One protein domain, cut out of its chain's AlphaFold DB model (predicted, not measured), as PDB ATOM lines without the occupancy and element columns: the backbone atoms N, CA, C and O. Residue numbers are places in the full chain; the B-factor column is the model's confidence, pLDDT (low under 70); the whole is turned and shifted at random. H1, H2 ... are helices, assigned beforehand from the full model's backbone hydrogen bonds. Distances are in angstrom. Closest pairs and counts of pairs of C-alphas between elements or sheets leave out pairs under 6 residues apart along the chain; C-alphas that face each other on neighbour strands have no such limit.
ATOM      1  N   GLU A 344     -47.616  -5.865  36.787       61.91
ATOM      2  CA  GLU A 344     -47.893  -4.735  35.910       61.91
ATOM      3  C   GLU A 344     -48.802  -3.653  36.509       61.91
ATOM      4  O   GLU A 344     -48.637  -2.480  36.174       61.91
ATOM      5  N   HIS A 345     -49.730  -3.996  37.408       55.66
ATOM      6  CA  HIS A 345     -50.544  -3.003  38.122       55.66
ATOM      7  C   HIS A 345     -49.740  -2.196  39.157       55.66
ATOM      8  O   HIS A 345     -50.118  -1.072  39.460       55.66
ATOM      9  N   LEU A 346     -48.627  -2.731  39.673       58.59
ATOM     10  CA  LEU A 346     -47.647  -1.980  40.465       58.59
ATOM     11  C   LEU A 346     -46.608  -1.329  39.554       58.59
ATOM     12  O   LEU A 346     -46.244  -0.175  39.763       58.59
ATOM     13  N   ILE A 347     -46.151  -2.050  38.523       70.31
ATOM     14  CA  ILE A 347     -45.070  -1.595  37.641       70.31
ATOM     15  C   ILE A 347     -45.474  -0.339  36.875       70.31
ATOM     16  O   ILE A 347     -44.740   0.644  36.905       70.31
ATOM     17  N   ASN A 348     -46.616  -0.347  36.183       72.44
ATOM     18  CA  ASN A 348     -46.958   0.747  35.275       72.44
ATOM     19  C   ASN A 348     -47.200   2.077  36.013       72.44
ATOM     20  O   ASN A 348     -46.597   3.077  35.614       72.44
ATOM     21  N   PRO A 349     -47.979   2.123  37.112       61.38
ATOM     22  CA  PRO A 349     -48.126   3.343  37.907       61.38
ATOM     23  C   PRO A 349     -46.817   3.800  38.552       61.38
ATOM     24  O   PRO A 349     -46.536   4.994  38.565       61.38
ATOM     25  N   MET A 350     -45.984   2.865  39.026       80.00
ATOM     26  CA  MET A 350     -44.656   3.190  39.544       80.00
ATOM     27  C   MET A 350     -43.809   3.875  38.464       80.00
ATOM     28  O   MET A 350     -43.336   4.985  38.681       80.00
ATOM     29  N   LEU A 351     -43.655   3.266  37.281       82.56
ATOM     30  CA  LEU A 351     -42.882   3.842  36.174       82.56
ATOM     31  C   LEU A 351     -43.403   5.219  35.756       82.56
ATOM     32  O   LEU A 351     -42.599   6.094  35.435       82.56
ATOM     33  N   GLN A 352     -44.721   5.419  35.767       76.94
ATOM     34  CA  GLN A 352     -45.319   6.709  35.448       76.94
ATOM     35  C   GLN A 352     -44.999   7.760  36.516       76.94
ATOM     36  O   GLN A 352     -44.466   8.812  36.176       76.94
ATOM     37  N   SER A 353     -45.195   7.444  37.800       78.12
ATOM     38  CA  SER A 353     -44.837   8.361  38.888       78.12
ATOM     39  C   SER A 353     -43.358   8.757  38.832       78.12
ATOM     40  O   SER A 353     -43.033   9.936  38.925       78.12
ATOM     41  N   GLY A 354     -42.458   7.811  38.538       85.44
ATOM     42  CA  GLY A 354     -41.029   8.097  38.370       85.44
ATOM     43  C   GLY A 354     -40.717   9.147  37.296       85.44
ATOM     44  O   GLY A 354     -39.779   9.932  37.460       85.44
ATOM     45  N   LYS A 355     -41.507   9.196  36.213       87.31
ATOM     46  CA  LYS A 355     -41.391  10.220  35.158       87.31
ATOM     47  C   LYS A 355     -41.927  11.575  35.613       87.31
ATOM     48  O   LYS A 355     -41.379  12.602  35.218       87.31
ATOM     49  N   ASP A 356     -42.966  11.566  36.438       86.06
ATOM     50  CA  ASP A 356     -43.696  12.764  36.858       86.06
ATOM     51  C   ASP A 356     -43.061  13.463  38.077       86.06
ATOM     52  O   ASP A 356     -43.405  14.608  38.389       86.06
ATOM     53  N   LEU A 357     -42.096  12.811  38.742       88.19
ATOM     54  CA  LEU A 357     -41.321  13.382  39.845       88.19
ATOM     55  C   LEU A 357     -40.594  14.676  39.436       88.19
ATOM     56  O   LEU A 357     -39.973  14.768  38.375       88.19
ATOM     57  N   LYS A 358     -40.624  15.667  40.335       84.31
ATOM     58  CA  LYS A 358     -40.046  17.014  40.154       84.31
ATOM     59  C   LYS A 358     -38.969  17.325  41.197       84.31
ATOM     60  O   LYS A 358     -38.854  16.640  42.203       84.31
ATOM     61  N   ASN A 359     -38.217  18.407  41.007       77.19
ATOM     62  CA  ASN A 359     -37.186  18.886  41.932       77.19
ATOM     63  C   ASN A 359     -37.818  19.459  43.217       77.19
ATOM     64  O   ASN A 359     -37.895  20.673  43.381       77.19
ATOM     65  N   LYS A 360     -38.288  18.596  44.120       77.75
ATOM     66  CA  LYS A 360     -38.697  18.952  45.489       77.75
ATOM     67  C   LYS A 360     -37.995  18.043  46.503       77.75
ATOM     68  O   LYS A 360     -37.326  17.086  46.119       77.75
ATOM     69  N   HIS A 361     -38.087  18.377  47.785       74.44
ATOM     70  CA  HIS A 361     -37.732  17.433  48.842       74.44
ATOM     71  C   HIS A 361     -38.869  16.414  48.981       74.44
ATOM     72  O   HIS A 361     -40.034  16.785  48.829       74.44
ATOM     73  N   PHE A 362     -38.526  15.154  49.219       77.88
ATOM     74  CA  PHE A 362     -39.481  14.055  49.317       77.88
ATOM     75  C   PHE A 362     -39.109  13.149  50.477       77.88
ATOM     76  O   PHE A 362     -37.926  12.998  50.782       77.88
ATOM     77  N   ASN A 363     -40.104  12.482  51.045       75.31
ATOM     78  CA  ASN A 363     -39.892  11.382  51.968       75.31
ATOM     79  C   ASN A 363     -40.386  10.078  51.328       75.31
ATOM     80  O   ASN A 363     -41.585   9.857  51.155       75.31
ATOM     81  N   ILE A 364     -39.442   9.201  50.979       72.44
ATOM     82  CA  ILE A 364     -39.717   7.946  50.269       72.44
ATOM     83  C   ILE A 364     -40.578   6.993  51.108       72.44
ATOM     84  O   ILE A 364     -41.266   6.160  50.525       72.44
ATOM     85  N   ASP A 365     -40.615   7.118  52.436       57.12
ATOM     86  CA  ASP A 365     -41.433   6.258  53.302       57.12
ATOM     87  C   ASP A 365     -42.913   6.680  53.338       57.12
ATOM     88  O   ASP A 365     -43.815   5.845  53.507       57.12
ATOM     89  N   THR A 366     -43.191   7.970  53.130       57.47
ATOM     90  CA  THR A 366     -44.523   8.551  53.350       57.47
ATOM     91  C   THR A 366     -45.191   9.080  52.094       57.47
ATOM     92  O   THR A 366     -46.411   9.015  52.002       57.47
ATOM     93  N   ASP A 367     -44.433   9.569  51.115       66.44
ATOM     94  CA  ASP A 367     -45.014  10.254  49.960       66.44
ATOM     95  C   ASP A 367     -45.738   9.274  49.027       66.44
ATOM     96  O   ASP A 367     -45.251   8.169  48.747       66.44
ATOM     97  N   ASP A 368     -46.898   9.686  48.513       60.69
ATOM     98  CA  ASP A 368     -47.751   8.863  47.644       60.69
ATOM     99  C   ASP A 368     -47.087   8.536  46.300       60.69
ATOM    100  O   ASP A 368     -47.280   7.443  45.767       60.69
ATOM    101  N   ASP A 369     -46.223   9.425  45.801       73.50
ATOM    102  CA  ASP A 369     -45.442   9.222  44.574       73.50
ATOM    103  C   ASP A 369     -44.600   7.920  44.636       73.50
ATOM    104  O   ASP A 369     -44.402   7.223  43.642       73.50
ATOM    105  N   PHE A 370     -44.159   7.510  45.832       71.44
ATOM    106  CA  PHE A 370     -43.371   6.286  46.026       71.44
ATOM    107  C   PHE A 370     -44.200   5.091  46.515       71.44
ATOM    108  O   PHE A 370     -43.642   4.025  46.783       71.44
ATOM    109  N   PHE A 371     -45.529   5.213  46.597       61.28
ATOM    110  CA  PHE A 371     -46.403   4.147  47.090       61.28
ATOM    111  C   PHE A 371     -46.209   2.839  46.319       61.28
ATOM    112  O   PHE A 371     -45.908   1.806  46.917       61.28
ATOM    113  N   HIS A 372     -46.312   2.880  44.990       60.66
ATOM    114  CA  HIS A 372     -46.183   1.678  44.164       60.66
ATOM    115  C   HIS A 372     -44.759   1.102  44.164       60.66
ATOM    116  O   HIS A 372     -44.606  -0.114  44.072       60.66
ATOM    117  N   LEU A 373     -43.731   1.942  44.348       73.69
ATOM    118  CA  LEU A 373     -42.352   1.492  44.551       73.69
ATOM    119  C   LEU A 373     -42.220   0.701  45.856       73.69
ATOM    120  O   LEU A 373     -41.686  -0.408  45.852       73.69
ATOM    121  N   ARG A 374     -42.754   1.234  46.964       69.19
ATOM    122  CA  ARG A 374     -42.784   0.538  48.259       69.19
ATOM    123  C   ARG A 374     -43.552  -0.782  48.163       69.19
ATOM    124  O   ARG A 374     -43.058  -1.801  48.630       69.19
ATOM    125  N   GLN A 375     -44.713  -0.795  47.502       57.53
ATOM    126  CA  GLN A 375     -45.488  -2.024  47.288       57.53
ATOM    127  C   GLN A 375     -44.722  -3.054  46.453       57.53
ATOM    128  O   GLN A 375     -44.745  -4.240  46.773       57.53
ATOM    129  N   LEU A 376     -44.007  -2.618  45.413       68.06
ATOM    130  CA  LEU A 376     -43.180  -3.498  44.592       68.06
ATOM    131  C   LEU A 376     -41.995  -4.075  45.384       68.06
ATOM    132  O   LEU A 376     -41.711  -5.264  45.265       68.06
ATOM    133  N   ILE A 377     -41.337  -3.264  46.220       70.38
ATOM    134  CA  ILE A 377     -40.260  -3.697  47.126       70.38
ATOM    135  C   ILE A 377     -40.782  -4.713  48.145       70.38
ATOM    136  O   ILE A 377     -40.189  -5.781  48.290       70.38
ATOM    137  N   ASN A 378     -41.916  -4.431  48.791       62.19
ATOM    138  CA  ASN A 378     -42.546  -5.348  49.740       62.19
ATOM    139  C   ASN A 378     -42.952  -6.652  49.051       62.19
ATOM    140  O   ASN A 378     -42.672  -7.734  49.551       62.19
ATOM    141  N   TYR A 379     -43.526  -6.569  47.850       64.88
ATOM    142  CA  TYR A 379     -43.841  -7.743  47.047       64.88
ATOM    143  C   TYR A 379     -42.589  -8.567  46.720       64.88
ATOM    144  O   TYR A 379     -42.613  -9.793  46.832       64.88
ATOM    145  N   ILE A 380     -41.493  -7.919  46.309       71.69
ATOM    146  CA  ILE A 380     -40.212  -8.590  46.052       71.69
ATOM    147  C   ILE A 380     -39.748  -9.287  47.315       71.69
ATOM    148  O   ILE A 380     -39.390 -10.455  47.246       71.69
ATOM    149  N   PHE A 381     -39.780  -8.609  48.452       65.88
ATOM    150  CA  PHE A 381     -39.343  -9.160  49.721       65.88
ATOM    151  C   PHE A 381     -40.183 -10.370  50.145       65.88
ATOM    152  O   PHE A 381     -39.636 -11.458  50.327       65.88
ATOM    153  N   ASP A 382     -41.509 -10.235  50.150       58.91
ATOM    154  CA  ASP A 382     -42.465 -11.303  50.443       58.91
ATOM    155  C   ASP A 382     -42.257 -12.516  49.537       58.91
ATOM    156  O   ASP A 382     -42.182 -13.653  50.006       58.91
ATOM    157  N   LYS A 383     -42.138 -12.290  48.224       66.62
ATOM    158  CA  LYS A 383     -41.945 -13.360  47.239       66.62
ATOM    159  C   LYS A 383     -40.539 -13.928  47.228       66.62
ATOM    160  O   LYS A 383     -40.376 -15.072  46.811       66.62
ATOM    161  N   SER A 384     -39.548 -13.173  47.685       67.19
ATOM    162  CA  SER A 384     -38.194 -13.670  47.902       67.19
ATOM    163  C   SER A 384     -38.194 -14.625  49.081       67.19
ATOM    164  O   SER A 384     -37.791 -15.769  48.911       67.19
ATOM    165  N   VAL A 385     -38.742 -14.212  50.226       65.00
ATOM    166  CA  VAL A 385     -38.880 -15.068  51.411       65.00
ATOM    167  C   VAL A 385     -39.725 -16.299  51.088       65.00
ATOM    168  O   VAL A 385     -39.280 -17.416  51.327       65.00
ATOM    169  N   GLU A 386     -40.902 -16.131  50.476       60.94
ATOM    170  CA  GLU A 386     -41.759 -17.247  50.054       60.94
ATOM    171  C   GLU A 386     -41.040 -18.159  49.054       60.94
ATOM    172  O   GLU A 386     -41.086 -19.373  49.199       60.94
ATOM    173  N   GLY A 387     -40.377 -17.604  48.038       62.44
ATOM    174  CA  GLY A 387     -39.659 -18.376  47.027       62.44
ATOM    175  C   GLY A 387     -38.503 -19.173  47.622       62.44
ATOM    176  O   GLY A 387     -38.355 -20.349  47.312       62.44
ATOM    177  N   ILE A 388     -37.729 -18.563  48.516       65.00
ATOM    178  CA  ILE A 388     -36.615 -19.199  49.219       65.00
ATOM    179  C   ILE A 388     -37.130 -20.318  50.141       65.00
ATOM    180  O   ILE A 388     -36.644 -21.445  50.067       65.00
ATOM    181  N   VAL A 389     -38.151 -20.033  50.954       60.84
ATOM    182  CA  VAL A 389     -38.781 -21.005  51.864       60.84
ATOM    183  C   VAL A 389     -39.448 -22.145  51.082       60.84
ATOM    184  O   VAL A 389     -39.315 -23.308  51.444       60.84
ATOM    185  N   ASN A 390     -40.117 -21.857  49.967       57.78
ATOM    186  CA  ASN A 390     -40.771 -22.881  49.154       57.78
ATOM    187  C   ASN A 390     -39.772 -23.736  48.362       57.78
ATOM    188  O   ASN A 390     -39.950 -24.949  48.300       57.78
ATOM    189  N   CYS A 391     -38.718 -23.140  47.785       57.47
ATOM    190  CA  CYS A 391     -37.623 -23.886  47.152       57.47
ATOM    191  C   CYS A 391     -36.980 -24.863  48.138       57.47
ATOM    192  O   CYS A 391     -36.681 -25.999  47.775       57.47
ATOM    193  N   TYR A 392     -36.817 -24.432  49.384       59.81
ATOM    194  CA  TYR A 392     -36.306 -25.252  50.472       59.81
ATOM    195  C   TYR A 392     -37.203 -26.452  50.798       59.81
ATOM    196  O   TYR A 392     -36.706 -27.550  51.026       59.81
ATOM    197  N   PHE A 393     -38.518 -26.277  50.729       54.94
ATOM    198  CA  PHE A 393     -39.498 -27.330  50.989       54.94
ATOM    199  C   PHE A 393     -39.912 -28.118  49.739       54.94
ATOM    200  O   PHE A 393     -40.997 -28.694  49.686       54.94
ATOM    201  N   GLY A 394     -39.076 -28.114  48.692       49.78
ATOM    202  CA  GLY A 394     -39.316 -28.858  47.450       49.78
ATOM    203  C   GLY A 394     -40.459 -28.313  46.582       49.78
ATOM    204  O   GLY A 394     -40.721 -28.834  45.499       49.78
ATOM    205  N   ASN A 395     -41.108 -27.225  46.996       50.72
ATOM    206  CA  ASN A 395     -42.141 -26.527  46.242       50.72
ATOM    207  C   ASN A 395     -41.497 -25.478  45.330       50.72
ATOM    208  O   ASN A 395     -41.651 -24.273  45.526       50.72
ATOM    209  N   ILE A 396     -40.770 -25.930  44.304       49.16
ATOM    210  CA  ILE A 396     -40.103 -25.051  43.333       49.16
ATOM    211  C   ILE A 396     -41.155 -24.363  42.449       49.16
ATOM    212  O   ILE A 396     -41.385 -24.718  41.292       49.16
ATOM    213  N   ARG A 397     -41.817 -23.331  42.972       47.72
ATOM    214  CA  ARG A 397     -42.533 -22.372  42.135       47.72
ATOM    215  C   ARG A 397     -41.488 -21.451  41.524       47.72
ATOM    216  O   ARG A 397     -40.972 -20.562  42.193       47.72
ATOM    217  N   LYS A 398     -41.187 -21.644  40.235       49.38
ATOM    218  CA  LYS A 398     -40.474 -20.641  39.432       49.38
ATOM    219  C   LYS A 398     -41.261 -19.335  39.524       49.38
ATOM    220  O   LYS A 398     -42.293 -19.196  38.872       49.38
ATOM    221  N   SER A 399     -40.809 -18.389  40.340       58.59
ATOM    222  CA  SER A 399     -41.465 -17.087  40.428       58.59
ATOM    223  C   SER A 399     -41.000 -16.225  39.256       58.59
ATOM    224  O   SER A 399     -40.166 -15.333  39.396       58.59
ATOM    225  N   GLU A 400     -41.516 -16.521  38.061       62.53
ATOM    226  CA  GLU A 400     -41.377 -15.647  36.887       62.53
ATOM    227  C   GLU A 400     -41.846 -14.224  37.232       62.53
ATOM    228  O   GLU A 400     -41.252 -13.230  36.826       62.53
ATOM    229  N   THR A 401     -42.836 -14.121  38.120       63.72
ATOM    230  CA  THR A 401     -43.332 -12.865  38.676       63.72
ATOM    231  C   THR A 401     -42.282 -12.112  39.499       63.72
ATOM    232  O   THR A 401     -42.216 -10.893  39.405       63.72
ATOM    233  N   LEU A 402     -41.434 -12.802  40.270       72.69
ATOM    234  CA  LEU A 402     -40.333 -12.181  41.020       72.69
ATOM    235  C   LEU A 402     -39.218 -11.696  40.087       72.69
ATOM    236  O   LEU A 402     -38.699 -10.600  40.274       72.69
ATOM    237  N   LYS A 403     -38.900 -12.454  39.029       76.25
ATOM    238  CA  LYS A 403     -37.983 -11.975  37.977       76.25
ATOM    239  C   LYS A 403     -38.515 -10.710  37.304       76.25
ATOM    240  O   LYS A 403     -37.750  -9.773  37.091       76.25
ATOM    241  N   ASN A 404     -39.809 -10.675  36.996       75.12
ATOM    242  CA  ASN A 404     -40.455  -9.499  36.409       75.12
ATOM    243  C   ASN A 404     -40.451  -8.308  37.376       75.12
ATOM    244  O   ASN A 404     -40.181  -7.190  36.947       75.12
ATOM    245  N   ALA A 405     -40.635  -8.548  38.675       77.44
ATOM    246  CA  ALA A 405     -40.521  -7.523  39.707       77.44
ATOM    247  C   ALA A 405     -39.111  -6.901  39.759       77.44
ATOM    248  O   ALA A 405     -38.971  -5.681  39.709       77.44
ATOM    249  N   PHE A 406     -38.056  -7.727  39.768       82.69
ATOM    250  CA  PHE A 406     -36.673  -7.235  39.722       82.69
ATOM    251  C   PHE A 406     -36.363  -6.463  38.435       82.69
ATOM    252  O   PHE A 406     -35.690  -5.434  38.485       82.69
ATOM    253  N   LYS A 407     -36.856  -6.930  37.279       85.31
ATOM    254  CA  LYS A 407     -36.708  -6.205  36.006       85.31
ATOM    255  C   LYS A 407     -37.377  -4.832  36.062       85.31
ATOM    256  O   LYS A 407     -36.790  -3.853  35.617       85.31
ATOM    257  N   ALA A 408     -38.574  -4.752  36.636       83.38
ATOM    258  CA  ALA A 408     -39.303  -3.500  36.768       83.38
ATOM    259  C   ALA A 408     -38.614  -2.486  37.685       83.38
ATOM    260  O   ALA A 408     -38.614  -1.302  37.362       83.38
ATOM    261  N   ILE A 409     -37.985  -2.936  38.774       87.12
ATOM    262  CA  ILE A 409     -37.131  -2.074  39.601       87.12
ATOM    263  C   ILE A 409     -35.981  -1.504  38.766       87.12
ATOM    264  O   ILE A 409     -35.782  -0.295  38.765       87.12
ATOM    265  N   GLY A 410     -35.303  -2.336  37.968       84.31
ATOM    266  CA  GLY A 410     -34.253  -1.859  37.062       84.31
ATOM    267  C   GLY A 410     -34.760  -0.844  36.025       84.31
ATOM    268  O   GLY A 410     -34.085   0.145  35.742       84.31
ATOM    269  N   HIS A 411     -35.969  -1.033  35.486       86.75
ATOM    270  CA  HIS A 411     -36.597  -0.044  34.600       86.75
ATOM    271  C   HIS A 411     -36.931   1.261  35.330       86.75
ATOM    272  O   HIS A 411     -36.734   2.338  34.775       86.75
ATOM    273  N   TYR A 412     -37.411   1.183  36.570       88.50
ATOM    274  CA  TYR A 412     -37.690   2.367  37.374       88.50
ATOM    275  C   TYR A 412     -36.415   3.152  37.676       88.50
ATOM    276  O   TYR A 412     -36.387   4.365  37.505       88.50
ATOM    277  N   GLU A 413     -35.320   2.474  38.020       88.94
ATOM    278  CA  GLU A 413     -34.016   3.116  38.196       88.94
ATOM    279  C   GLU A 413     -33.538   3.827  36.924       88.94
ATOM    280  O   GLU A 413     -32.976   4.922  37.008       88.94
ATOM    281  N   ALA A 414     -33.772   3.237  35.745       87.56
ATOM    282  CA  ALA A 414     -33.488   3.883  34.464       87.56
ATOM    283  C   ALA A 414     -34.340   5.149  34.271       87.56
ATOM    284  O   ALA A 414     -33.787   6.211  33.989       87.56
ATOM    285  N   VAL A 415     -35.649   5.075  34.542       89.56
ATOM    286  CA  VAL A 415     -36.559   6.236  34.513       89.56
ATOM    287  C   VAL A 415     -36.078   7.350  35.450       89.56
ATOM    288  O   VAL A 415     -35.998   8.504  35.036       89.56
ATOM    289  N   ILE A 416     -35.694   7.021  36.687       90.06
ATOM    290  CA  ILE A 416     -35.174   7.995  37.660       90.06
ATOM    291  C   ILE A 416     -33.869   8.634  37.173       90.06
ATOM    292  O   ILE A 416     -33.664   9.834  37.355       90.06
ATOM    293  N   ASN A 417     -32.985   7.867  36.530       85.19
ATOM    294  CA  ASN A 417     -31.735   8.395  35.976       85.19
ATOM    295  C   ASN A 417     -31.957   9.390  34.845       85.19
ATOM    296  O   ASN A 417     -31.274  10.418  34.792       85.19
ATOM    297  N   GLU A 418     -32.889   9.063  33.956       87.81
ATOM    298  CA  GLU A 418     -33.227   9.848  32.773       87.81
ATOM    299  C   GLU A 418     -34.102  11.063  33.107       87.81
ATOM    300  O   GLU A 418     -34.129  12.027  32.337       87.81
ATOM    301  N   ASN A 419     -34.764  11.068  34.270       87.44
ATOM    302  CA  ASN A 419     -35.578  12.188  34.724       87.44
ATOM    303  C   ASN A 419     -34.709  13.437  34.995       87.44
ATOM    304  O   ASN A 419     -34.062  13.600  36.036       87.44
ATOM    305  N   LYS A 420     -34.727  14.363  34.031       86.81
ATOM    306  CA  LYS A 420     -34.018  15.652  34.088       86.81
ATOM    307  C   LYS A 420     -34.588  16.606  35.141       86.81
ATOM    308  O   LYS A 420     -33.885  17.524  35.555       86.81
ATOM    309  N   ALA A 421     -35.830  16.392  35.569       87.31
ATOM    310  CA  ALA A 421     -36.505  17.187  36.582       87.31
ATOM    311  C   ALA A 421     -36.193  16.731  38.016       87.31
ATOM    312  O   ALA A 421     -36.771  17.299  38.930       87.31
ATOM    313  N   LEU A 422     -35.299  15.755  38.228       86.75
ATOM    314  CA  LEU A 422     -34.797  15.360  39.548       86.75
ATOM    315  C   LEU A 422     -33.358  15.832  39.786       86.75
ATOM    316  O   LEU A 422     -32.504  15.760  38.896       86.75
ATOM    317  N   SER A 423     -33.051  16.227  41.022       85.62
ATOM    318  CA  SER A 423     -31.705  16.621  41.431       85.62
ATOM    319  C   SER A 423     -30.802  15.388  41.524       85.62
ATOM    320  O   SER A 423     -31.272  14.261  41.696       85.62
ATOM    321  N   ARG A 424     -29.481  15.577  41.421       82.88
ATOM    322  CA  ARG A 424     -28.523  14.466  41.558       82.88
ATOM    323  C   ARG A 424     -28.618  13.787  42.930       82.88
ATOM    324  O   ARG A 424     -28.485  12.569  42.992       82.88
ATOM    325  N   ALA A 425     -28.857  14.566  43.988       81.94
ATOM    326  CA  ALA A 425     -29.032  14.061  45.348       81.94
ATOM    327  C   ALA A 425     -30.292  13.192  45.454       81.94
ATOM    328  O   ALA A 425     -30.185  12.018  45.784       81.94
ATOM    329  N   ASN A 426     -31.447  13.695  45.002       82.38
ATOM    330  CA  ASN A 426     -32.703  12.940  45.050       82.38
ATOM    331  C   ASN A 426     -32.626  11.626  44.258       82.38
ATOM    332  O   ASN A 426     -33.139  10.600  44.698       82.38
ATOM    333  N   ARG A 427     -31.967  11.627  43.088       83.94
ATOM    334  CA  ARG A 427     -31.749  10.390  42.315       83.94
ATOM    335  C   ARG A 427     -30.905   9.376  43.087       83.94
ATOM    336  O   ARG A 427     -31.149   8.180  42.965       83.94
ATOM    337  N   ALA A 428     -29.901   9.836  43.834       81.38
ATOM    338  CA  ALA A 428     -29.077   8.969  44.666       81.38
ATOM    339  C   ALA A 428     -29.878   8.416  45.851       81.38
ATOM    340  O   ALA A 428     -29.831   7.214  46.086       81.38
ATOM    341  N   ASP A 429     -30.673   9.250  46.523       77.50
ATOM    342  CA  ASP A 429     -31.485   8.844  47.677       77.50
ATOM    343  C   ASP A 429     -32.514   7.767  47.306       77.50
ATOM    344  O   ASP A 429     -32.594   6.733  47.972       77.50
ATOM    345  N   ILE A 430     -33.228   7.943  46.187       80.50
ATOM    346  CA  ILE A 430     -34.199   6.954  45.684       80.50
ATOM    347  C   ILE A 430     -33.516   5.614  45.389       80.50
ATOM    348  O   ILE A 430     -34.018   4.560  45.772       80.50
ATOM    349  N   LYS A 431     -32.348   5.633  44.738       83.75
ATOM    350  CA  LYS A 431     -31.590   4.406  44.454       83.75
ATOM    351  C   LYS A 431     -31.082   3.731  45.716       83.75
ATOM    352  O   LYS A 431     -31.192   2.517  45.840       83.75
ATOM    353  N   ASN A 432     -30.535   4.503  46.650       76.56
ATOM    354  CA  ASN A 432     -30.018   3.965  47.902       76.56
ATOM    355  C   ASN A 432     -31.127   3.268  48.684       76.56
ATOM    356  O   ASN A 432     -30.916   2.166  49.180       76.56
ATOM    357  N   TYR A 433     -32.326   3.853  48.704       78.50
ATOM    358  CA  TYR A 433     -33.505   3.230  49.292       78.50
ATOM    359  C   TYR A 433     -33.857   1.885  48.626       78.50
ATOM    360  O   TYR A 433     -34.043   0.881  49.316       78.50
ATOM    361  N   ILE A 434     -33.910   1.844  47.289       77.56
ATOM    362  CA  ILE A 434     -34.192   0.622  46.514       77.56
ATOM    363  C   ILE A 434     -33.173  -0.476  46.844       77.56
ATOM    364  O   ILE A 434     -33.555  -1.588  47.220       77.56
ATOM    365  N   HIS A 435     -31.883  -0.161  46.740       78.75
ATOM    366  CA  HIS A 435     -30.795  -1.108  46.964       78.75
ATOM    367  C   HIS A 435     -30.751  -1.616  48.406       78.75
ATOM    368  O   HIS A 435     -30.680  -2.826  48.619       78.75
ATOM    369  N   ALA A 436     -30.903  -0.727  49.394       65.31
ATOM    370  CA  ALA A 436     -30.925  -1.098  50.809       65.31
ATOM    371  C   ALA A 436     -32.013  -2.137  51.139       65.31
ATOM    372  O   ALA A 436     -31.827  -2.970  52.024       65.31
ATOM    373  N   ARG A 437     -33.141  -2.128  50.415       70.12
ATOM    374  CA  ARG A 437     -34.274  -3.038  50.655       70.12
ATOM    375  C   ARG A 437     -34.252  -4.303  49.791       70.12
ATOM    376  O   ARG A 437     -34.774  -5.338  50.202       70.12
ATOM    377  N   ILE A 438     -33.671  -4.247  48.594       72.94
ATOM    378  CA  ILE A 438     -33.760  -5.332  47.605       72.94
ATOM    379  C   ILE A 438     -32.483  -6.174  47.531       72.94
ATOM    380  O   ILE A 438     -32.568  -7.376  47.256       72.94
ATOM    381  N   ASP A 439     -31.308  -5.595  47.783       71.62
ATOM    382  CA  ASP A 439     -30.033  -6.256  47.492       71.62
ATOM    383  C   ASP A 439     -29.832  -7.532  48.313       71.62
ATOM    384  O   ASP A 439     -29.382  -8.538  47.768       71.62
ATOM    385  N   THR A 440     -30.232  -7.548  49.588       66.06
ATOM    386  CA  THR A 440     -30.176  -8.758  50.430       66.06
ATOM    387  C   THR A 440     -30.993  -9.898  49.819       66.06
ATOM    388  O   THR A 440     -30.483 -11.004  49.635       66.06
ATOM    389  N   SER A 441     -32.233  -9.615  49.414       68.25
ATOM    390  CA  SER A 441     -33.126 -10.584  48.766       68.25
ATOM    391  C   SER A 441     -32.551 -11.079  47.439       68.25
ATOM    392  O   SER A 441     -32.524 -12.279  47.167       68.25
ATOM    393  N   LYS A 442     -32.025 -10.159  46.624       71.75
ATOM    394  CA  LYS A 442     -31.397 -10.456  45.333       71.75
ATOM    395  C   LYS A 442     -30.150 -11.330  45.494       71.75
ATOM    396  O   LYS A 442     -29.983 -12.285  44.740       71.75
ATOM    397  N   LYS A 443     -29.303 -11.051  46.491       69.31
ATOM    398  CA  LYS A 443     -28.099 -11.838  46.798       69.31
ATOM    399  C   LYS A 443     -28.451 -13.271  47.191       69.31
ATOM    400  O   LYS A 443     -27.902 -14.200  46.604       69.31
ATOM    401  N   ILE A 444     -29.409 -13.460  48.102       63.59
ATOM    402  CA  ILE A 444     -29.842 -14.800  48.534       63.59
ATOM    403  C   ILE A 444     -30.487 -15.572  47.365       63.59
ATOM    404  O   ILE A 444     -30.228 -16.758  47.169       63.59
ATOM    405  N   LEU A 445     -31.276 -14.902  46.520       68.38
ATOM    406  CA  LEU A 445     -31.942 -15.527  45.368       68.38
ATOM    407  C   LEU A 445     -31.036 -15.866  44.183       68.38
ATOM    408  O   LEU A 445     -31.394 -16.718  43.369       68.38
ATOM    409  N   LEU A 446     -29.902 -15.193  44.034       67.06
ATOM    410  CA  LEU A 446     -28.974 -15.452  42.930       67.06
ATOM    411  C   LEU A 446     -27.802 -16.342  43.347       67.06
ATOM    412  O   LEU A 446     -27.106 -16.872  42.481       67.06
ATOM    413  N   ASN A 447     -27.591 -16.533  44.650       63.78
ATOM    414  CA  ASN A 447     -26.548 -17.396  45.179       63.78
ATOM    415  C   ASN A 447     -27.123 -18.764  45.583       63.78
ATOM    416  O   ASN A 447     -27.766 -18.914  46.620       63.78
ATOM    417  N   THR A 448     -26.848 -19.787  44.774       64.12
ATOM    418  CA  THR A 448     -27.285 -21.168  45.026       64.12
ATOM    419  C   THR A 448     -26.718 -21.754  46.322       64.12
ATOM    420  O   THR A 448     -27.351 -22.615  46.926       64.12
ATOM    421  N   GLU A 449     -25.567 -21.278  46.808       60.62
ATOM    422  CA  GLU A 449     -25.015 -21.702  48.098       60.62
ATOM    423  C   GLU A 449     -25.773 -21.103  49.285       60.62
ATOM    424  O   GLU A 449     -25.878 -21.750  50.326       60.62
ATOM    425  N   MET A 450     -26.337 -19.903  49.116       58.31
ATOM    426  CA  MET A 450     -27.199 -19.258  50.110       58.31
ATOM    427  C   MET A 450     -28.614 -19.845  50.137       58.31
ATOM    428  O   MET A 450     -29.341 -19.576  51.086       58.31
ATOM    429  N   GLN A 451     -29.000 -20.650  49.143       59.84
ATOM    430  CA  GLN A 451     -30.301 -21.339  49.059       59.84
ATOM    431  C   GLN A 451     -30.290 -22.722  49.710       59.84
ATOM    432  O   GLN A 451     -31.243 -23.489  49.568       59.84
TER     433      GLN A 451
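This is residues 344 to 451 of the 611 residues of an uncharacterized protein of Legionella parisiensis (UniProt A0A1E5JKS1). Four helices, H1 to H4 in order, form an elongated up-and-down bundle, each against the one before, with H1 and H4 on opposite sides of H2 and H3. The printed part has 108 residues, class all helix. It is compact, with a radius of gyration of the C-alphas of 14.9 A and spans of 48 by 25 by 23 A.

H1, residues 344 to 356, touches H3, residues 400 to 418; the closest C-alphas, of Leu 351 and Tyr 412, are 5.5 A apart. H2, residues 368 to 392, and H4, residues 424 to 446, form hairpins with H3; H4 is apart from H1. Every O i to N i+4 pair is within hydrogen-bond range in H3, 8 of 9 in H1, 19 of 21 in H2, 17 of 19 in H4.

H1 begins at C-alpha 344 (-47.893, -4.735, 35.910); H4 ends at C-alpha 446 (-28.974, -15.452, 42.930). H2 spans 36.1 A.

The printed part has no cut; link H1 to H2 is long; 48 residues are under pLDDT 70.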